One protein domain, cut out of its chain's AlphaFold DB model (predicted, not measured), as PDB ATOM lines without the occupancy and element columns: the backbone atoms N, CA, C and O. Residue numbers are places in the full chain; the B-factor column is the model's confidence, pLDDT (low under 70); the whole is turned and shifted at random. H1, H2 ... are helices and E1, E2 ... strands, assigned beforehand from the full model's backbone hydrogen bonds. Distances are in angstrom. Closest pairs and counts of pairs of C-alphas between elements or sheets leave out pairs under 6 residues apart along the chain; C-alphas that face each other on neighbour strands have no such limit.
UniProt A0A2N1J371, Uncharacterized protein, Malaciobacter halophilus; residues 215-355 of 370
ATOM      1  N   ASN A 215      61.459  -8.531 -31.216       89.81
ATOM      2  CA  ASN A 215      61.972  -7.259 -30.697       89.81
ATOM      3  C   ASN A 215      61.390  -6.065 -31.469       89.81
ATOM      4  O   ASN A 215      61.269  -6.114 -32.685       89.81
ATOM      5  N   GLY A 216      61.038  -4.982 -30.766       91.25
ATOM      6  CA  GLY A 216      60.407  -3.798 -31.370       91.25
ATOM      7  C   GLY A 216      58.915  -3.964 -31.690       91.25
ATOM      8  O   GLY A 216      58.262  -3.004 -32.113       91.25
ATOM      9  N   TYR A 217      58.357  -5.150 -31.436       93.38
ATOM     10  CA  TYR A 217      56.944  -5.458 -31.609       93.38
ATOM     11  C   TYR A 217      56.344  -6.044 -30.326       93.38
ATOM     12  O   TYR A 217      56.995  -6.754 -29.557       93.38
ATOM     13  N   LYS A 218      55.055  -5.768 -30.130       94.12
ATOM     14  CA  LYS A 218      54.201  -6.401 -29.122       94.12
ATOM     15  C   LYS A 218      53.082  -7.161 -29.820       94.12
ATOM     16  O   LYS A 218      52.634  -6.741 -30.890       94.12
ATOM     17  N   PHE A 219      52.597  -8.233 -29.203       94.50
ATOM     18  CA  PHE A 219      51.449  -8.968 -29.722       94.50
ATOM     19  C   PHE A 219      50.253  -8.960 -28.769       94.50
ATOM     20  O   PHE A 219      50.395  -8.809 -27.554       94.50
ATOM     21  N   LYS A 220      49.062  -9.142 -29.346       94.06
ATOM     22  CA  LYS A 220      47.837  -9.509 -28.638       94.06
ATOM     23  C   LYS A 220      47.392 -10.894 -29.095       94.06
ATOM     24  O   LYS A 220      47.189 -11.090 -30.290       94.06
ATOM     25  N   LEU A 221      47.212 -11.814 -28.155       93.50
ATOM     26  CA  LEU A 221      46.684 -13.158 -28.375       93.50
ATOM     27  C   LEU A 221      45.345 -13.305 -27.646       93.50
ATOM     28  O   LEU A 221      45.261 -13.084 -26.439       93.50
ATOM     29  N   GLU A 222      44.293 -13.683 -28.361       90.56
ATOM     30  CA  GLU A 222      42.949 -13.796 -27.796       90.56
ATOM     31  C   GLU A 222      42.255 -15.067 -28.280       90.56
ATOM     32  O   GLU A 222      42.107 -15.277 -29.486       90.56
ATOM     33  N   VAL A 223      41.787 -15.888 -27.336       86.94
ATOM     34  CA  VAL A 223      40.888 -17.011 -27.630       86.94
ATOM     35  C   VAL A 223      39.442 -16.564 -27.451       86.94
ATOM     36  O   VAL A 223      39.049 -16.133 -26.361       86.94
ATOM     37  N   LYS A 224      38.651 -16.690 -28.517       83.12
ATOM     38  CA  LYS A 224      37.212 -16.417 -28.542       83.12
ATOM     39  C   LYS A 224      36.436 -17.702 -28.755       83.12
ATOM     40  O   LYS A 224      36.823 -18.553 -29.553       83.12
ATOM     41  N   GLU A 225      35.307 -17.815 -28.075       70.56
ATOM     42  CA  GLU A 225      34.316 -18.830 -28.410       70.56
ATOM     43  C   GLU A 225      33.500 -18.361 -29.616       70.56
ATOM     44  O   GLU A 225      33.183 -17.175 -29.755       70.56
ATOM     45  N   SER A 226      33.188 -19.299 -30.506       64.75
ATOM     46  CA  SER A 226      32.231 -19.092 -31.587       64.75
ATOM     47  C   SER A 226      30.929 -18.503 -31.041       64.75
ATOM     48  O   SER A 226      30.331 -19.044 -30.114       64.75
ATOM     49  N   SER A 227      30.434 -17.430 -31.660       55.75
ATOM     50  CA  SER A 227      29.082 -16.924 -31.395       55.75
ATOM     51  C   SER A 227      27.988 -17.858 -31.932       55.75
ATOM     52  O   SER A 227      26.815 -17.702 -31.591       55.75
ATOM     53  N   ASN A 228      28.352 -18.830 -32.774       51.03
ATOM     54  CA  ASN A 228      27.432 -19.808 -33.328       51.03
ATOM     55  C   ASN A 228      27.277 -20.991 -32.362       51.03
ATOM     56  O   ASN A 228      28.165 -21.836 -32.262       51.03
ATOM     57  N   ILE A 229      26.124 -21.049 -31.690       46.56
ATOM     58  CA  ILE A 229      25.755 -22.026 -30.648       46.56
ATOM     59  C   ILE A 229      25.875 -23.486 -31.135       46.56
ATOM     60  O   ILE A 229      26.066 -24.393 -30.332       46.56
ATOM     61  N   ASN A 230      25.810 -23.723 -32.450       42.09
ATOM     62  CA  ASN A 230      25.909 -25.062 -33.044       42.09
ATOM     63  C   ASN A 230      27.356 -25.536 -33.286       42.09
ATOM     64  O   ASN A 230      27.565 -26.665 -33.728       42.09
ATOM     65  N   LEU A 231      28.353 -24.688 -33.031       49.91
ATOM     66  CA  LEU A 231      29.769 -25.005 -33.164       49.91
ATOM     67  C   LEU A 231      30.468 -24.560 -31.881       49.91
ATOM     68  O   LEU A 231      30.833 -23.395 -31.761       49.91
ATOM     69  N   GLU A 232      30.711 -25.484 -30.947       56.44
ATOM     70  CA  GLU A 232      31.633 -25.281 -29.814       56.44
ATOM     71  C   GLU A 232      33.092 -25.207 -30.315       56.44
ATOM     72  O   GLU A 232      33.961 -25.986 -29.929       56.44
ATOM     73  N   LYS A 233      33.369 -24.299 -31.254       68.25
ATOM     74  CA  LYS A 233      34.704 -24.045 -31.784       68.25
ATOM     75  C   LYS A 233      35.300 -22.848 -31.063       68.25
ATOM     76  O   LYS A 233      34.684 -21.785 -30.981       68.25
ATOM     77  N   LYS A 234      36.510 -23.038 -30.544       77.25
ATOM     78  CA  LYS A 234      37.349 -21.955 -30.041       77.25
ATOM     79  C   LYS A 234      38.238 -21.478 -31.175       77.25
ATOM     80  O   LYS A 234      38.854 -22.287 -31.863       77.25
ATOM     81  N   PHE A 235      38.284 -20.170 -31.353       84.50
ATOM     82  CA  PHE A 235      39.110 -19.528 -32.354       84.50
ATOM     83  C   PHE A 235      40.164 -18.668 -31.685       84.50
ATOM     84  O   PHE A 235      39.915 -18.033 -30.660       84.50
ATOM     85  N   LEU A 236      41.332 -18.620 -32.299       87.94
ATOM     86  CA  LEU A 236      42.464 -17.839 -31.855       87.94
ATOM     87  C   LEU A 236      42.670 -16.669 -32.802       87.94
ATOM     88  O   LEU A 236      42.644 -16.815 -34.025       87.94
ATOM     89  N   SER A 237      42.857 -15.498 -32.214       91.50
ATOM     90  CA  SER A 237      43.271 -14.307 -32.935       91.50
ATOM     91  C   SER A 237      44.613 -13.824 -32.403       91.50
ATOM     92  O   SER A 237      44.796 -13.706 -31.191       91.50
ATOM     93  N   LEU A 238      45.547 -13.552 -33.310       94.50
ATOM     94  CA  LEU A 238      46.891 -13.068 -33.017       94.50
ATOM     95  C   LEU A 238      47.147 -11.787 -33.807       94.50
ATOM     96  O   LEU A 238      47.024 -11.767 -35.028       94.50
ATOM     97  N   PHE A 239      47.522 -10.726 -33.105       94.19
ATOM     98  CA  PHE A 239      47.730  -9.396 -33.665       94.19
ATOM     99  C   PHE A 239      49.114  -8.882 -33.295       94.19
ATOM    100  O   PHE A 239      49.483  -8.945 -32.125       94.19
ATOM    101  N   PHE A 240      49.836  -8.305 -34.249       94.88
ATOM    102  CA  PHE A 240      51.147  -7.698 -34.034       94.88
ATOM    103  C   PHE A 240      51.095  -6.181 -34.192       94.88
ATOM    104  O   PHE A 240      50.513  -5.659 -35.147       94.88
ATOM    105  N   TYR A 241      51.763  -5.473 -33.284       93.31
ATOM    106  CA  TYR A 241      51.852  -4.017 -33.249       93.31
ATOM    107  C   TYR A 241      53.306  -3.594 -33.075       93.31
ATOM    108  O   TYR A 241      54.047  -4.203 -32.307       93.31
ATOM    109  N   HIS A 242      53.707  -2.516 -33.739       91.06
ATOM    110  CA  HIS A 242      55.022  -1.917 -33.522       91.06
ATOM    111  C   HIS A 242      55.013  -1.089 -32.231       91.06
ATOM    112  O   HIS A 242      54.121  -0.266 -32.035       91.06
ATOM    113  N   GLU A 243      56.011  -1.257 -31.364       88.19
ATOM    114  CA  GLU A 243      56.022  -0.645 -30.022       88.19
ATOM    115  C   GLU A 243      56.037   0.887 -30.063       88.19
ATOM    116  O   GLU A 243      55.301   1.539 -29.329       88.19
ATOM    117  N   ASN A 244      56.824   1.462 -30.977       81.19
ATOM    118  CA  ASN A 244      56.982   2.917 -31.094       81.19
ATOM    119  C   ASN A 244      55.874   3.614 -31.900       81.19
ATOM    120  O   ASN A 244      55.901   4.837 -32.044       81.19
ATOM    121  N   LYS A 245      54.921   2.865 -32.470       75.75
ATOM    122  CA  LYS A 245      53.810   3.449 -33.227       75.75
ATOM    123  C   LYS A 245      52.572   3.444 -32.343       75.75
ATOM    124  O   LYS A 245      52.097   2.396 -31.919       75.75
ATOM    125  N   ASN A 246      52.034   4.633 -32.084       60.59
ATOM    126  CA  ASN A 246      50.813   4.809 -31.302       60.59
ATOM    127  C   ASN A 246      49.577   4.509 -32.173       60.59
ATOM    128  O   ASN A 246      48.742   5.372 -32.432       60.59
ATOM    129  N   THR A 247      49.509   3.289 -32.707       64.62
ATOM    130  CA  THR A 247      48.438   2.829 -33.591       64.62
ATOM    131  C   THR A 247      47.678   1.692 -32.928       64.62
ATOM    132  O   THR A 247      48.271   0.711 -32.487       64.62
ATOM    133  N   THR A 248      46.353   1.815 -32.890       67.56
ATOM    134  CA  THR A 248      45.437   0.743 -32.469       67.56
ATOM    135  C   THR A 248      45.312  -0.364 -33.508       67.56
ATOM    136  O   THR A 248      44.785  -1.426 -33.202       67.56
ATOM    137  N   ASP A 249      45.786  -0.112 -34.725       78.25
ATOM    138  CA  ASP A 249      45.688  -1.049 -35.832       78.25
ATOM    139  C   ASP A 249      46.911  -1.961 -35.860       78.25
ATOM    140  O   ASP A 249      48.056  -1.497 -35.824       78.25
ATOM    141  N   SER A 250      46.661  -3.264 -35.951       88.88
ATOM    142  CA  SER A 250      47.707  -4.266 -36.110       88.88
ATOM    143  C   SER A 250      48.355  -4.178 -37.491       88.88
ATOM    144  O   SER A 250      47.683  -3.955 -38.500       88.88
ATOM    145  N   ILE A 251      49.666  -4.398 -37.538       90.62
ATOM    146  CA  ILE A 251      50.459  -4.450 -38.776       90.62
ATOM    147  C   ILE A 251      50.273  -5.806 -39.468       90.62
ATOM    148  O   ILE A 251      50.167  -5.882 -40.691       90.62
ATOM    149  N   LEU A 252      50.182  -6.863 -38.664       91.75
ATOM    150  CA  LEU A 252      49.894  -8.222 -39.092       91.75
ATOM    151  C   LEU A 252      48.845  -8.809 -38.149       91.75
ATOM    152  O   LEU A 252      49.013  -8.732 -36.930       91.75
ATOM    153  N   SER A 253      47.782  -9.394 -38.693       93.31
ATOM    154  CA  SER A 253      46.803 -10.138 -37.903       93.31
ATOM    155  C   SER A 253      46.441 -11.479 -38.525       93.31
ATOM    156  O   SER A 253      46.361 -11.622 -39.743       93.31
ATOM    157  N   PHE A 254      46.219 -12.458 -37.652       91.88
ATOM    158  CA  PHE A 254      45.613 -13.748 -37.943       91.88
ATOM    159  C   PHE A 254      44.340 -13.824 -37.116       91.88
ATOM    160  O   PHE A 254      44.411 -13.882 -35.891       91.88
ATOM    161  N   GLU A 255      43.180 -13.768 -37.757       90.31
ATOM    162  CA  GLU A 255      41.898 -13.615 -37.078       90.31
ATOM    163  C   GLU A 255      40.986 -14.821 -37.273       90.31
ATOM    164  O   GLU A 255      40.794 -15.315 -38.383       90.31
ATOM    165  N   ASN A 256      40.380 -15.251 -36.166       86.19
ATOM    166  CA  ASN A 256      39.451 -16.377 -36.102       86.19
ATOM    167  C   ASN A 256      40.027 -17.697 -36.636       86.19
ATOM    168  O   ASN A 256      39.341 -18.456 -37.319       86.19
ATOM    169  N   PHE A 257      41.289 -17.978 -36.321       86.31
ATOM    170  CA  PHE A 257      41.926 -19.218 -36.727       86.31
ATOM    171  C   PHE A 257      41.608 -20.379 -35.798       86.31
ATOM    172  O   PHE A 257      41.454 -20.208 -34.591       86.31
ATOM    173  N   ASP A 258      41.557 -21.579 -36.368       85.38
ATOM    174  CA  ASP A 258      41.677 -22.796 -35.581       85.38
ATOM    175  C   ASP A 258      43.001 -22.777 -34.790       85.38
ATOM    176  O   ASP A 258      44.054 -22.411 -35.325       85.38
ATOM    177  N   ILE A 259      42.928 -23.103 -33.497       86.19
ATOM    178  CA  ILE A 259      44.070 -23.004 -32.577       86.19
ATOM    179  C   ILE A 259      45.209 -23.932 -33.026       86.19
ATOM    180  O   ILE A 259      46.371 -23.519 -33.009       86.19
ATOM    181  N   GLU A 260      44.877 -25.159 -33.439       86.31
ATOM    182  CA  GLU A 260      45.855 -26.151 -33.890       86.31
ATOM    183  C   GLU A 260      46.565 -25.652 -35.146       86.31
ATOM    184  O   GLU A 260      47.796 -25.635 -35.189       86.31
ATOM    185  N   PHE A 261      45.807 -25.114 -36.108       86.38
ATOM    186  CA  PHE A 261      46.381 -24.531 -37.321       86.38
ATOM    187  C   PHE A 261      47.431 -23.455 -37.018       86.38
ATOM    188  O   PHE A 261      48.526 -23.499 -37.579       86.38
ATOM    189  N   ILE A 262      47.118 -22.476 -36.157       88.12
ATOM    190  CA  ILE A 262      48.043 -21.361 -35.885       88.12
ATOM    191  C   ILE A 262      49.294 -21.839 -35.175       88.12
ATOM    192  O   ILE A 262      50.393 -21.415 -35.533       88.12
ATOM    193  N   ILE A 263      49.143 -22.728 -34.196       87.19
ATOM    194  CA  ILE A 263      50.292 -23.259 -33.473       87.19
ATOM    195  C   ILE A 263      51.203 -24.020 -34.442       87.19
ATOM    196  O   ILE A 263      52.387 -23.699 -34.522       87.19
ATOM    197  N   THR A 264      50.659 -24.917 -35.271       83.44
ATOM    198  CA  THR A 264      51.435 -25.643 -36.293       83.44
ATOM    199  C   THR A 264      52.057 -24.719 -37.344       83.44
ATOM    200  O   THR A 264      53.173 -24.964 -37.804       83.44
ATOM    201  N   PHE A 265      51.368 -23.649 -37.742       86.38
ATOM    202  CA  PHE A 265      51.909 -22.661 -38.674       86.38
ATOM    203  C   PHE A 265      53.152 -21.967 -38.093       86.38
ATOM    204  O   PHE A 265      54.208 -21.957 -38.729       86.38
ATOM    205  N   PHE A 266      53.071 -21.451 -36.863       87.81
ATOM    206  CA  PHE A 266      54.198 -20.761 -36.231       87.81
ATOM    207  C   PHE A 266      55.318 -21.692 -35.783       87.81
ATOM    208  O   PHE A 266      56.441 -21.224 -35.629       87.81
ATOM    209  N   GLU A 267      55.090 -22.999 -35.653       76.88
ATOM    210  CA  GLU A 267      56.193 -23.958 -35.518       76.88
ATOM    211  C   GLU A 267      57.144 -23.944 -36.724       76.88
ATOM    212  O   GLU A 267      58.318 -24.287 -36.567       76.88
ATOM    213  N   ARG A 268      56.656 -23.559 -37.913       73.62
ATOM    214  CA  ARG A 268      57.403 -23.584 -39.186       73.62
ATOM    215  C   ARG A 268      57.776 -22.197 -39.707       73.62
ATOM    216  O   ARG A 268      58.665 -22.080 -40.552       73.62
ATOM    217  N   PHE A 269      57.107 -21.154 -39.226       79.12
ATOM    218  CA  PHE A 269      57.281 -19.797 -39.726       79.12
ATOM    219  C   PHE A 269      58.384 -19.031 -38.977       79.12
ATOM    220  O   PHE A 269      58.116 -18.228 -38.087       79.12
ATOM    221  N   TYR A 270      59.641 -19.261 -39.367       71.38
ATOM    222  CA  TYR A 270      60.826 -18.668 -38.717       71.38
ATOM    223  C   TYR A 270      61.190 -17.243 -39.175       71.38
ATOM    224  O   TYR A 270      62.142 -16.676 -38.656       71.38
ATOM    225  N   TYR A 271      60.467 -16.662 -40.137       76.56
ATOM    226  CA  TYR A 271      60.794 -15.360 -40.750       76.56
ATOM    227  C   TYR A 271      59.887 -14.220 -40.269       76.56
ATOM    228  O   TYR A 271      59.692 -13.229 -40.975       76.56
ATOM    229  N   LEU A 272      59.262 -14.378 -39.100       87.44
ATOM    230  CA  LEU A 272      58.282 -13.419 -38.599       87.44
ATOM    231  C   LEU A 272      58.892 -12.032 -38.346       87.44
ATOM    232  O   LEU A 272      58.236 -11.028 -38.609       87.44
ATOM    233  N   ASP A 273      60.137 -11.967 -37.877       87.94
ATOM    234  CA  ASP A 273      60.875 -10.717 -37.678       87.94
ATOM    235  C   ASP A 273      61.021  -9.923 -38.985       87.94
ATOM    236  O   ASP A 273      60.574  -8.779 -39.084       87.94
ATOM    237  N   THR A 274      61.545 -10.580 -40.015       84.06
ATOM    238  CA  THR A 274      61.796 -10.046 -41.352       84.06
ATOM    239  C   THR A 274      60.480  -9.637 -42.005       84.06
ATOM    240  O   THR A 274      60.380  -8.564 -42.598       84.06
ATOM    241  N   ALA A 275      59.442 -10.462 -41.849       84.69
ATOM    242  CA  ALA A 275      58.101 -10.162 -42.325       84.69
ATOM    243  C   ALA A 275      57.560  -8.876 -41.690       84.69
ATOM    244  O   ALA A 275      57.137  -7.965 -42.398       84.69
ATOM    245  N   LEU A 276      57.595  -8.769 -40.358       89.31
ATOM    246  CA  LEU A 276      57.102  -7.588 -39.648       89.31
ATOM    247  C   LEU A 276      57.882  -6.326 -40.033       89.31
ATOM    248  O   LEU A 276      57.263  -5.289 -40.278       89.31
ATOM    249  N   GLU A 277      59.210  -6.414 -40.152       87.12
ATOM    250  CA  GLU A 277      60.053  -5.310 -40.616       87.12
ATOM    251  C   GLU A 277      59.675  -4.843 -42.019       87.12
ATOM    252  O   GLU A 277      59.452  -3.647 -42.219       87.12
ATOM    253  N   GLN A 278      59.525  -5.759 -42.974       82.75
ATOM    254  CA  GLN A 278      59.164  -5.403 -44.344       82.75
ATOM    255  C   GLN A 278      57.750  -4.838 -44.451       82.75
ATOM    256  O   GLN A 278      57.547  -3.840 -45.149       82.75
ATOM    257  N   ILE A 279      56.768  -5.415 -43.748       86.12
ATOM    258  CA  ILE A 279      55.401  -4.873 -43.722       86.12
ATOM    259  C   ILE A 279      55.432  -3.440 -43.170       86.12
ATOM    260  O   ILE A 279      54.807  -2.538 -43.735       86.12
ATOM    261  N   ASN A 280      56.201  -3.214 -42.102       85.62
ATOM    262  CA  ASN A 280      56.337  -1.914 -41.460       85.62
ATOM    263  C   ASN A 280      57.064  -0.879 -42.342       85.62
ATOM    264  O   ASN A 280      56.598   0.259 -42.433       85.62
ATOM    265  N   GLN A 281      58.163  -1.261 -43.004       84.06
ATOM    266  CA  GLN A 281      58.931  -0.407 -43.924       84.06
ATOM    267  C   GLN A 281      58.100   0.018 -45.140       84.06
ATOM    268  O   GLN A 281      58.160   1.171 -45.556       84.06
ATOM    269  N   ASN A 282      57.272  -0.888 -45.662       79.50
ATOM    270  CA  ASN A 282      56.390  -0.621 -46.798       79.50
ATOM    271  C   ASN A 282      55.051   0.032 -46.395       79.50
ATOM    272  O   ASN A 282      54.204   0.266 -47.254       79.50
ATOM    273  N   ASN A 283      54.841   0.327 -45.105       80.81
ATOM    274  CA  ASN A 283      53.602   0.901 -44.564       80.81
ATOM    275  C   ASN A 283      52.332   0.119 -44.963       80.81
ATOM    276  O   ASN A 283      51.278   0.698 -45.244       80.81
ATOM    277  N   MET A 284      52.440  -1.208 -44.988       80.19
ATOM    278  CA  MET A 284      51.332  -2.098 -45.319       80.19
ATOM    279  C   MET A 284      50.670  -2.652 -44.065       80.19
ATOM    280  O   MET A 284      51.177  -2.542 -42.948       80.19
ATOM    281  N   ARG A 285      49.508  -3.268 -44.269       85.56
ATOM    282  CA  ARG A 285      48.813  -4.048 -43.249       85.56
ATOM    283  C   ARG A 285      48.335  -5.338 -43.875       85.56
ATOM    284  O   ARG A 285      47.692  -5.296 -44.925       85.56
ATOM    285  N   LEU A 286      48.658  -6.451 -43.232       88.19
ATOM    286  CA  LEU A 286      48.247  -7.777 -43.667       88.19
ATOM    287  C   LEU A 286      47.271  -8.354 -42.652       88.19
ATOM    288  O   LEU A 286      47.587  -8.457 -41.467       88.19
ATOM    289  N   ARG A 287      46.091  -8.743 -43.125       90.75
ATOM    290  CA  ARG A 287      45.065  -9.380 -42.301       90.75
ATOM    291  C   ARG A 287      44.692 -10.716 -42.912       90.75
ATOM    292  O   ARG A 287      44.096 -10.760 -43.985       90.75
ATOM    293  N   PHE A 288      45.045 -11.785 -42.215       89.94
ATOM    294  CA  PHE A 288      44.639 -13.146 -42.521       89.94
ATOM    295  C   PHE A 288      43.393 -13.481 -41.706       89.94
ATOM    296  O   PHE A 288      43.354 -13.201 -40.508       89.94
ATOM    297  N   TYR A 289      42.381 -14.085 -42.321       87.25
ATOM    298  CA  TYR A 289      41.191 -14.559 -41.613       87.25
ATOM    299  C   TYR A 289      40.540 -15.749 -42.322       87.25
ATOM    300  O   TYR A 289      40.626 -15.866 -43.546       87.25
ATOM    301  N   PHE A 290      39.883 -16.629 -41.563       79.94
ATOM    302  CA  PHE A 290      39.044 -17.677 -42.150       79.94
ATOM    303  C   PHE A 290      37.655 -17.153 -42.499       79.94
ATOM    304  O   PHE A 290      37.039 -16.419 -41.727       79.94
ATOM    305  N   ASP A 291      37.154 -17.601 -43.647       65.75
ATOM    306  CA  ASP A 291      35.738 -17.520 -44.004       65.75
ATOM    307  C   ASP A 291      35.107 -18.923 -43.956       65.75
ATOM    308  O   ASP A 291      35.809 -19.938 -44.002       65.75
ATOM    309  N   GLU A 292      33.777 -18.997 -43.911       58.44
ATOM    310  CA  GLU A 292      32.965 -20.221 -43.821       58.44
ATOM    311  C   GLU A 292      33.199 -21.225 -44.977       58.44
ATOM    312  O   GLU A 292      32.670 -22.333 -44.954       58.44
ATOM    313  N   GLN A 293      34.006 -20.862 -45.982       57.12
ATOM    314  CA  GLN A 293      34.312 -21.643 -47.190       57.12
ATOM    315  C   GLN A 293      35.659 -22.394 -47.142       57.12
ATOM    316  O   GLN A 293      36.146 -22.818 -48.186       57.12
ATOM    317  N   ASP A 294      36.254 -22.571 -45.958       67.75
ATOM    318  CA  ASP A 294      37.498 -23.342 -45.734       67.75
ATOM    319  C   ASP A 294      38.736 -22.802 -46.488       67.75
ATOM    320  O   ASP A 294      39.670 -23.530 -46.812       67.75
ATOM    321  N   VAL A 295      38.756 -21.489 -46.732       74.38
ATOM    322  CA  VAL A 295      39.868 -20.750 -47.349       74.38
ATOM    323  C   VAL A 295      40.384 -19.662 -46.410       74.38
ATOM    324  O   VAL A 295      39.629 -19.091 -45.618       74.38
ATOM    325  N   ILE A 296      41.673 -19.352 -46.522       80.19
ATOM    326  CA  ILE A 296      42.315 -18.230 -45.838       80.19
ATOM    327  C   ILE A 296      42.188 -17.001 -46.730       80.19
ATOM    328  O   ILE A 296      42.679 -16.984 -47.858       80.19
ATOM    329  N   LYS A 297      41.561 -15.946 -46.219       84.38
ATOM    330  CA  LYS A 297      41.516 -14.647 -46.886       84.38
ATOM    331  C   LYS A 297      42.644 -13.771 -46.374       84.38
ATOM    332  O   LYS A 297      42.749 -13.533 -45.175       84.38
ATOM    333  N   LEU A 298      43.468 -13.281 -47.292       85.81
ATOM    334  CA  LEU A 298      44.484 -12.266 -47.053       85.81
ATOM    335  C   LEU A 298      43.982 -10.927 -47.590       85.81
ATOM    336  O   LEU A 298      43.811 -10.759 -48.796       85.81
ATOM    337  N   GLN A 299      43.766  -9.971 -46.695       85.31
ATOM    338  CA  GLN A 299      43.480  -8.586 -47.042       85.31
ATOM    339  C   GLN A 299      44.761  -7.747 -46.963       85.31
ATOM    340  O   GLN A 299      45.446  -7.745 -45.935       85.31
ATOM    341  N   ILE A 300      45.049  -7.015 -48.042       81.69
ATOM    342  CA  ILE A 300      46.153  -6.055 -48.147       81.69
ATOM    343  C   ILE A 300      45.573  -4.733 -48.653       81.69
ATOM    344  O   ILE A 300      45.225  -4.605 -49.824       81.69
ATOM    345  N   HIS A 301      45.439  -3.741 -47.774       74.19
ATOM    346  CA  HIS A 301      44.693  -2.509 -48.070       74.19
ATOM    347  C   HIS A 301      43.265  -2.806 -48.589       74.19
ATOM    348  O   HIS A 301      42.436  -3.325 -47.838       74.19
ATOM    349  N   ASN A 302      42.990  -2.490 -49.860       71.31
ATOM    350  CA  ASN A 302      41.705  -2.722 -50.528       71.31
ATOM    351  C   ASN A 302      41.687  -4.015 -51.361       71.31
ATOM    352  O   ASN A 302      40.636  -4.383 -51.880       71.31
ATOM    353  N   ASP A 303      42.831  -4.688 -51.501       74.19
ATOM    354  CA  ASP A 303      42.937  -5.942 -52.233       74.19
ATOM    355  C   ASP A 303      42.668  -7.128 -51.301       74.19
ATOM    356  O   ASP A 303      43.048  -7.128 -50.126       74.19
ATOM    357  N   GLN A 304      42.042  -8.166 -51.852       80.38
ATOM    358  CA  GLN A 304      41.810  -9.430 -51.167       80.38
ATOM    359  C   GLN A 304      42.289 -10.590 -52.031       80.38
ATOM    360  O   GLN A 304      42.082 -10.621 -53.245       80.38
ATOM    361  N   ILE A 305      42.910 -11.556 -51.372       78.19
ATOM    362  CA  ILE A 305      43.464 -12.761 -51.964       78.19
ATOM    363  C   ILE A 305      42.930 -13.966 -51.186       78.19
ATOM    364  O   ILE A 305      42.842 -13.923 -49.961       78.19
ATOM    365  N   GLU A 306      42.567 -15.035 -51.892       78.06
ATOM    366  CA  GLU A 306      42.135 -16.301 -51.292       78.06
ATOM    367  C   GLU A 306      43.254 -17.337 -51.419       78.06
ATOM    368  O   GLU A 306      43.840 -17.505 -52.489       78.06
ATOM    369  N   ILE A 307      43.565 -18.001 -50.310       75.44
ATOM    370  CA  ILE A 307      44.636 -18.985 -50.169       75.44
ATOM    371  C   ILE A 307      44.010 -20.267 -49.615       75.44
ATOM    372  O   ILE A 307      43.124 -20.224 -48.759       75.44
ATOM    373  N   GLU A 308      44.465 -21.416 -50.102       74.56
ATOM    374  CA  GLU A 308      44.070 -22.710 -49.552       74.56
ATOM    375  C   GLU A 308      44.472 -22.828 -48.075       74.56
ATOM    376  O   GLU A 308      45.504 -22.309 -47.636       74.56
ATOM    377  N   LYS A 309      43.644 -23.510 -47.285       75.69
ATOM    378  CA  LYS A 309      43.886 -23.731 -45.862       75.69
ATOM    379  C   LYS A 309      44.939 -24.817 -45.638       75.69
ATOM    380  O   LYS A 309      44.643 -25.938 -45.240       75.69
ATOM    381  N   ASP A 310      46.195 -24.446 -45.838       76.31
ATOM    382  CA  ASP A 310      47.352 -25.285 -45.544       76.31
ATOM    383  C   ASP A 310      48.438 -24.437 -44.864       76.31
ATOM    384  O   ASP A 310      48.929 -23.448 -45.412       76.31
ATOM    385  N   ALA A 311      48.809 -24.817 -43.639       77.44
ATOM    386  CA  ALA A 311      49.806 -24.104 -42.840       77.44
ATOM    387  C   ALA A 311      51.205 -24.140 -43.483       77.44
ATOM    388  O   ALA A 311      51.961 -23.172 -43.399       77.44
ATOM    389  N   THR A 312      51.547 -25.240 -44.155       75.38
ATOM    390  CA  THR A 312      52.799 -25.405 -44.905       75.38
ATOM    391  C   THR A 312      52.821 -24.487 -46.112       75.38
ATOM    392  O   THR A 312      53.816 -23.801 -46.343       75.38
ATOM    393  N   LEU A 313      51.720 -24.461 -46.869       74.62
ATOM    394  CA  LEU A 313      51.576 -23.598 -48.035       74.62
ATOM    395  C   LEU A 313      51.683 -22.128 -47.630       74.62
ATOM    396  O   LEU A 313      52.485 -21.399 -48.206       74.62
ATOM    397  N   LEU A 314      50.941 -21.714 -46.597       79.19
ATOM    398  CA  LEU A 314      50.984 -20.345 -46.092       79.19
ATOM    399  C   LEU A 314      52.388 -19.968 -45.608       79.19
ATOM    400  O   LEU A 314      52.888 -18.903 -45.955       79.19
ATOM    401  N   SER A 315      53.054 -20.845 -44.850       76.75
ATOM    402  CA  SER A 315      54.416 -20.595 -44.365       76.75
ATOM    403  C   SER A 315      55.421 -20.442 -45.507       76.75
ATOM    404  O   SER A 315      56.282 -19.565 -45.442       76.75
ATOM    405  N   ASN A 316      55.328 -21.276 -46.548       74.25
ATOM    406  CA  ASN A 316      56.188 -21.161 -47.725       74.25
ATOM    407  C   ASN A 316      55.886 -19.879 -48.510       74.25
ATOM    408  O   ASN A 316      56.819 -19.167 -48.860       74.25
ATOM    409  N   LEU A 317      54.609 -19.534 -48.695       76.25
ATOM    410  CA  LEU A 317      54.188 -18.289 -49.342       76.25
ATOM    411  C   LEU A 317      54.722 -17.056 -48.644       76.25
ATOM    412  O   LEU A 317      55.313 -16.205 -49.301       76.25
ATOM    413  N   LEU A 318      54.567 -16.959 -47.330       78.69
ATOM    414  CA  LEU A 318      55.102 -15.813 -46.610       78.69
ATOM    415  C   LEU A 318      56.627 -15.769 -46.687       78.69
ATOM    416  O   LEU A 318      57.177 -14.699 -46.923       78.69
ATOM    417  N   ARG A 319      57.317 -16.909 -46.565       76.75
ATOM    418  CA  ARG A 319      58.772 -16.955 -46.760       76.75
ATOM    419  C   ARG A 319      59.165 -16.408 -48.131       76.75
ATOM    420  O   ARG A 319      60.030 -15.546 -48.196       76.75
ATOM    421  N   ASP A 320      58.553 -16.910 -49.198       73.69
ATOM    422  CA  ASP A 320      58.924 -16.552 -50.567       73.69
ATOM    423  C   ASP A 320      58.613 -15.068 -50.842       73.69
ATOM    424  O   ASP A 320      59.432 -14.359 -51.421       73.69
ATOM    425  N   VAL A 321      57.482 -14.562 -50.338       76.69
ATOM    426  CA  VAL A 321      57.106 -13.143 -50.442       76.69
ATOM    427  C   VAL A 321      58.092 -12.234 -49.716       76.69
ATOM    428  O   VAL A 321      58.508 -11.228 -50.280       76.69
ATOM    429  N   PHE A 322      58.463 -12.566 -48.478       75.00
ATOM    430  CA  PHE A 322      59.341 -11.716 -47.670       75.00
ATOM    431  C   PHE A 322      60.836 -11.929 -47.964       75.00
ATOM    432  O   PHE A 322      61.679 -11.197 -47.452       75.00
ATOM    433  N   GLN A 323      61.211 -12.908 -48.786       71.19
ATOM    434  CA  GLN A 323      62.579 -13.011 -49.306       71.19
ATOM    435  C   GLN A 323      62.811 -12.103 -50.522       71.19
ATOM    436  O   GLN A 323      63.944 -11.683 -50.759       71.19
ATOM    437  N   GLU A 324      61.758 -11.759 -51.263       66.50
ATOM    438  CA  GLU A 324      61.840 -10.912 -52.453       66.50
ATOM    439  C   GLU A 324      61.834  -9.418 -52.082       66.50
ATOM    440  O   GLU A 324      60.790  -8.802 -51.886       66.50
ATOM    441  N   GLN A 325      63.027  -8.819 -51.989       58.12
ATOM    442  CA  GLN A 325      63.212  -7.424 -51.551       58.12
ATOM    443  C   GLN A 325      62.865  -6.369 -52.616       58.12
ATOM    444  O   GLN A 325      62.648  -5.205 -52.284       58.12
ATOM    445  N   ASP A 326      62.825  -6.753 -53.892       52.94
ATOM    446  CA  ASP A 326      62.813  -5.794 -55.004       52.94
ATOM    447  C   ASP A 326      61.406  -5.311 -55.402       52.94
ATOM    448  O   ASP A 326      61.269  -4.388 -56.206       52.94
ATOM    449  N   LEU A 327      60.346  -5.940 -54.887       52.94
ATOM    450  CA  LEU A 327      59.011  -5.876 -55.474       52.94
ATOM    451  C   LEU A 327      57.960  -5.557 -54.417       52.94
ATOM    452  O   LEU A 327      57.964  -6.114 -53.324       52.94
ATOM    453  N   GLY A 328      57.004  -4.687 -54.756       63.75
ATOM    454  CA  GLY A 328      55.872  -4.411 -53.873       63.75
ATOM    455  C   GLY A 328      55.155  -5.715 -53.509       63.75
ATOM    456  O   GLY A 328      54.693  -6.430 -54.398       63.75
ATOM    457  N   ILE A 329      55.054  -6.007 -52.211       67.31
ATOM    458  CA  ILE A 329      54.594  -7.292 -51.649       67.31
ATOM    459  C   ILE A 329      53.275  -7.792 -52.276       67.31
ATOM    460  O   ILE A 329      53.128  -8.983 -52.535       67.31
ATOM    461  N   ILE A 330      52.343  -6.896 -52.628       65.69
ATOM    462  CA  ILE A 330      51.088  -7.242 -53.329       65.69
ATOM    463  C   ILE A 330      51.340  -7.891 -54.697       65.69
ATOM    464  O   ILE A 330      50.691  -8.878 -55.045       65.69
ATOM    465  N   ASN A 331      52.266  -7.343 -55.486       66.38
ATOM    466  CA  ASN A 331      52.589  -7.871 -56.810       66.38
ATOM    467  C   ASN A 331      53.272  -9.231 -56.694       66.38
ATOM    468  O   ASN A 331      53.010 -10.102 -57.519       66.38
ATOM    469  N   VAL A 332      54.076  -9.439 -55.648       68.81
ATOM    470  CA  VAL A 332      54.685 -10.740 -55.349       68.81
ATOM    471  C   VAL A 332      53.609 -11.770 -55.006       68.81
ATOM    472  O   VAL A 332      53.571 -12.828 -55.627       68.81
ATOM    473  N   PHE A 333      52.661 -11.440 -54.119       70.06
ATOM    474  CA  PHE A 333      51.532 -12.327 -53.807       70.06
ATOM    475  C   PHE A 333      50.710 -12.687 -55.053       70.06
ATOM    476  O   PHE A 333      50.456 -13.866 -55.304       70.06
ATOM    477  N   LYS A 334      50.312 -11.690 -55.858       66.44
ATOM    478  CA  LYS A 334      49.540 -11.915 -57.093       66.44
ATOM    479  C   LYS A 334      50.315 -12.783 -58.088       66.44
ATOM    480  O   LYS A 334      49.741 -13.708 -58.660       66.44
ATOM    481  N   PHE A 335      51.610 -12.521 -58.259       65.19
ATOM    482  CA  PHE A 335      52.478 -13.268 -59.163       65.19
ATOM    483  C   PHE A 335      52.653 -14.729 -58.730       65.19
ATOM    484  O   PHE A 335      52.417 -15.630 -59.535       65.19
ATOM    485  N   ILE A 336      53.004 -14.980 -57.465       63.75
ATOM    486  CA  ILE A 336      53.206 -16.341 -56.948       63.75
ATOM    487  C   ILE A 336      51.916 -17.166 -57.084       63.75
ATOM    488  O   ILE A 336      51.952 -18.293 -57.573       63.75
ATOM    489  N   LEU A 337      50.759 -16.593 -56.742       63.81
ATOM    490  CA  LEU A 337      49.475 -17.295 -56.836       63.81
ATOM    491  C   LEU A 337      49.021 -17.540 -58.279       63.81
ATOM    492  O   LEU A 337      48.395 -18.561 -58.564       63.81
ATOM    493  N   SER A 338      49.352 -16.635 -59.203       61.75
ATOM    494  CA  SER A 338      49.018 -16.791 -60.624       61.75
ATOM    495  C   SER A 338      49.790 -17.917 -61.321       61.75
ATOM    496  O   SER A 338      49.304 -18.459 -62.311       61.75
ATOM    497  N   ASN A 339      50.955 -18.301 -60.792       56.62
ATOM    498  CA  ASN A 339      51.837 -19.293 -61.407       56.62
ATOM    499  C   ASN A 339      51.582 -20.738 -60.955       56.62
ATOM    500  O   ASN A 339      52.377 -21.595 -61.320       56.62
ATOM    501  N   GLN A 340      50.476 -21.007 -60.240       53.47
ATOM    502  CA  GLN A 340      50.131 -22.308 -59.642       53.47
ATOM    503  C   GLN A 340      51.279 -22.852 -58.784       53.47
ATOM    504  O   GLN A 340      52.258 -23.371 -59.296       53.47
ATOM    505  N   TYR A 341      51.148 -22.714 -57.468       53.03
ATOM    506  CA  TYR A 341      52.159 -23.016 -56.450       53.03
ATOM    507  C   TYR A 341      52.870 -24.389 -56.615       53.03
ATOM    508  O   TYR A 341      52.544 -25.360 -55.940       53.03
ATOM    509  N   ASP A 342      53.878 -24.478 -57.487       44.56
ATOM    510  CA  ASP A 342      54.795 -25.613 -57.610       44.56
ATOM    511  C   ASP A 342      56.088 -25.243 -56.873       44.56
ATOM    512  O   ASP A 342      57.015 -24.650 -57.431       44.56
ATOM    513  N   ILE A 343      56.115 -25.566 -55.573       43.50
ATOM    514  CA  ILE A 343      57.164 -25.239 -54.578       43.50
ATOM    515  C   ILE A 343      58.570 -25.694 -55.037       43.50
ATOM    516  O   ILE A 343      59.587 -25.279 -54.485       43.50
ATOM    517  N   SER A 344      58.649 -26.542 -56.066       36.69
ATOM    518  CA  SER A 344      59.889 -27.113 -56.586       36.69
ATOM    519  C   SER A 344      60.672 -26.213 -57.555       36.69
ATOM    520  O   SER A 344      61.859 -26.468 -57.784       36.69
ATOM    521  N   LYS A 345      60.072 -25.154 -58.121       44.03
ATOM    522  CA  LYS A 345      60.729 -24.318 -59.144       44.03
ATOM    523  C   LYS A 345      61.074 -22.929 -58.619       44.03
ATOM    524  O   LYS A 345      60.203 -22.093 -58.411       44.03
ATOM    525  N   ARG A 346      62.377 -22.648 -58.495       40.94
ATOM    526  CA  ARG A 346      62.889 -21.274 -58.362       40.94
ATOM    527  C   ARG A 346      62.419 -20.453 -59.563       40.94
ATOM    528  O   ARG A 346      62.760 -20.784 -60.698       40.94
ATOM    529  N   ILE A 347      61.654 -19.397 -59.313       48.59
ATOM    530  CA  ILE A 347      61.207 -18.481 -60.363       48.59
ATOM    531  C   ILE A 347      62.350 -17.509 -60.682       48.59
ATOM    532  O   ILE A 347      63.012 -17.006 -59.777       48.59
ATOM    533  N   SER A 348      62.630 -17.269 -61.966       47.47
ATOM    534  CA  SER A 348      63.677 -16.326 -62.378       47.47
ATOM    535  C   SER A 348      63.157 -14.885 -62.414       47.47
ATOM    536  O   SER A 348      62.017 -14.632 -62.809       47.47
ATOM    537  N   LYS A 349      64.034 -13.924 -62.093       41.69
ATOM    538  CA  LYS A 349      63.763 -12.474 -62.159       41.69
ATOM    539  C   LYS A 349      63.274 -12.011 -63.544       41.69
ATOM    540  O   LYS A 349      62.497 -11.074 -63.643       41.69
ATOM    541  N   GLU A 350      63.660 -12.694 -64.622       42.69
ATOM    542  CA  GLU A 350      63.200 -12.404 -65.995       42.69
ATOM    543  C   GLU A 350      61.773 -12.895 -66.289       42.69
ATOM    544  O   GLU A 350      61.057 -12.279 -67.077       42.69
ATOM    545  N   SER A 351      61.327 -13.976 -65.639       46.41
ATOM    546  CA  SER A 351      59.940 -14.457 -65.753       46.41
ATOM    547  C   SER A 351      58.955 -13.494 -65.081       46.41
ATOM    548  O   SER A 351      57.799 -13.397 -65.485       46.41
ATOM    549  N   TYR A 352      59.438 -12.753 -64.081       44.31
ATOM    550  CA  TYR A 352      58.700 -11.755 -63.316       44.31
ATOM    551  C   TYR A 352      58.379 -10.479 -64.122       44.31
ATOM    552  O   TYR A 352      57.230 -10.043 -64.151       44.31
ATOM    553  N   TYR A 353      59.359  -9.903 -64.829       39.03
ATOM    554  CA  TYR A 353      59.175  -8.643 -65.574       39.03
ATOM    555  C   TYR A 353      58.333  -8.776 -66.855       39.03
ATOM    556  O   TYR A 353      57.870  -7.772 -67.388       39.03
ATOM    557  N   ASN A 354      58.104  -9.998 -67.345       39.84
ATOM    558  CA  ASN A 354      57.327 -10.258 -68.563       39.84
ATOM    559  C   ASN A 354      55.826 -10.505 -68.311       39.84
ATOM    560  O   ASN A 354      55.091 -10.804 -69.256       39.84
ATOM    561  N   PHE A 355      55.345 -10.407 -67.067       37.41
ATOM    562  CA  PHE A 355      53.945 -10.685 -66.745       37.41
ATOM    563  C   PHE A 355      53.069  -9.427 -66.880       37.41
ATOM    564  O   PHE A 355      52.686  -8.806 -65.893       37.41
TER     565      PHE A 355
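What this domain is: This is residues 215 to 355 of the 370 residues of an uncharacterized protein of Malaciobacter halophilus (UniProt A0A2N1J371). A single twisted sheet of six strands stands as a wall, with helices H1, H2 and H4 over one face and the other face bare; H3 packs among these helices and touches each of them. The tip of the E1-E2 hairpin, residues 227 to 232, sticks out at one end of the long axis, and the small helix H5 lies beyond H4 at the other. The 141 printed residues hold five named helices and six named strands, in the order E1 E2 E3 H1 H2 E4 E5 E6 H3 H4 H5, a mixed class. The sheet is mixed, ordered E1 E2 E3 E4 E5 E6, with E3 and E4 parallel and the other neighbours antiparallel. The whole is compact, with a radius of gyration of the C-alphas of 15.7 A and spans of 52 by 36 by 29 A.

Where its parts are: Find C-alpha 217 at (56.944, -5.458, -31.609); from there E1 runs 26.5 A to residue 225. E2, residues 234 to 242, covers 26.9 A, and E3, residues 252 to 258, 17.1 A. Next come H1, residues 259 to 268, and H2, residues 272 to 281. E4 is residues 286 to 290, E5 residues 295 to 300 and E6 residues 303 to 308. H3, residues 311 to 323, measures 18.1 A; H4 is residues 329 to 338, and H5, residues 349 to 353, ends at C-alpha 353, (59.175, -8.643, -65.574).

How they stand to each other: E1 E2 E3 and E4 E5 E6 are two meanders, each strand the antiparallel neighbour of the one before; look at N 220 and O 239, 2.8 A apart, and N 298 and O 305, 2.8 A. Between them, E3 and E4 are parallel, with N 255 and O 288 at 2.8 A, and E3, H1 H2, E4 form a strand-helix-strand unit, parallel neighbours joined through helices, with a left-handed crossover. H1, over E2 and E3, and H4, over E6, are on the same face, at heights over the sheet of 11.1 A and 10.1 A. H3, the hub, only grazes the sheet. Its residues 311 to 315 touch H1, closest at C-alphas 265 and 311, 4.9 A; residues 317 to 322 touch H4, closest at C-alphas 321 and 332, 6.0 A. Each O i to N i+4 pair is within hydrogen-bond range in H2, H3 and H4, against 5 of 6 in H1 and 0 of 1 in H5, which has 0 of 2 O i to N i+3 pairs within range.

The domain as a whole: The C-alphas farthest apart, those of Ile 229 and Glu 350, are 52.4 A from each other. The printed part has no cut and no long link. Its mean pLDDT is 74.0; look for values under 70 at residues 226 to 233 and 334 to 355, among others.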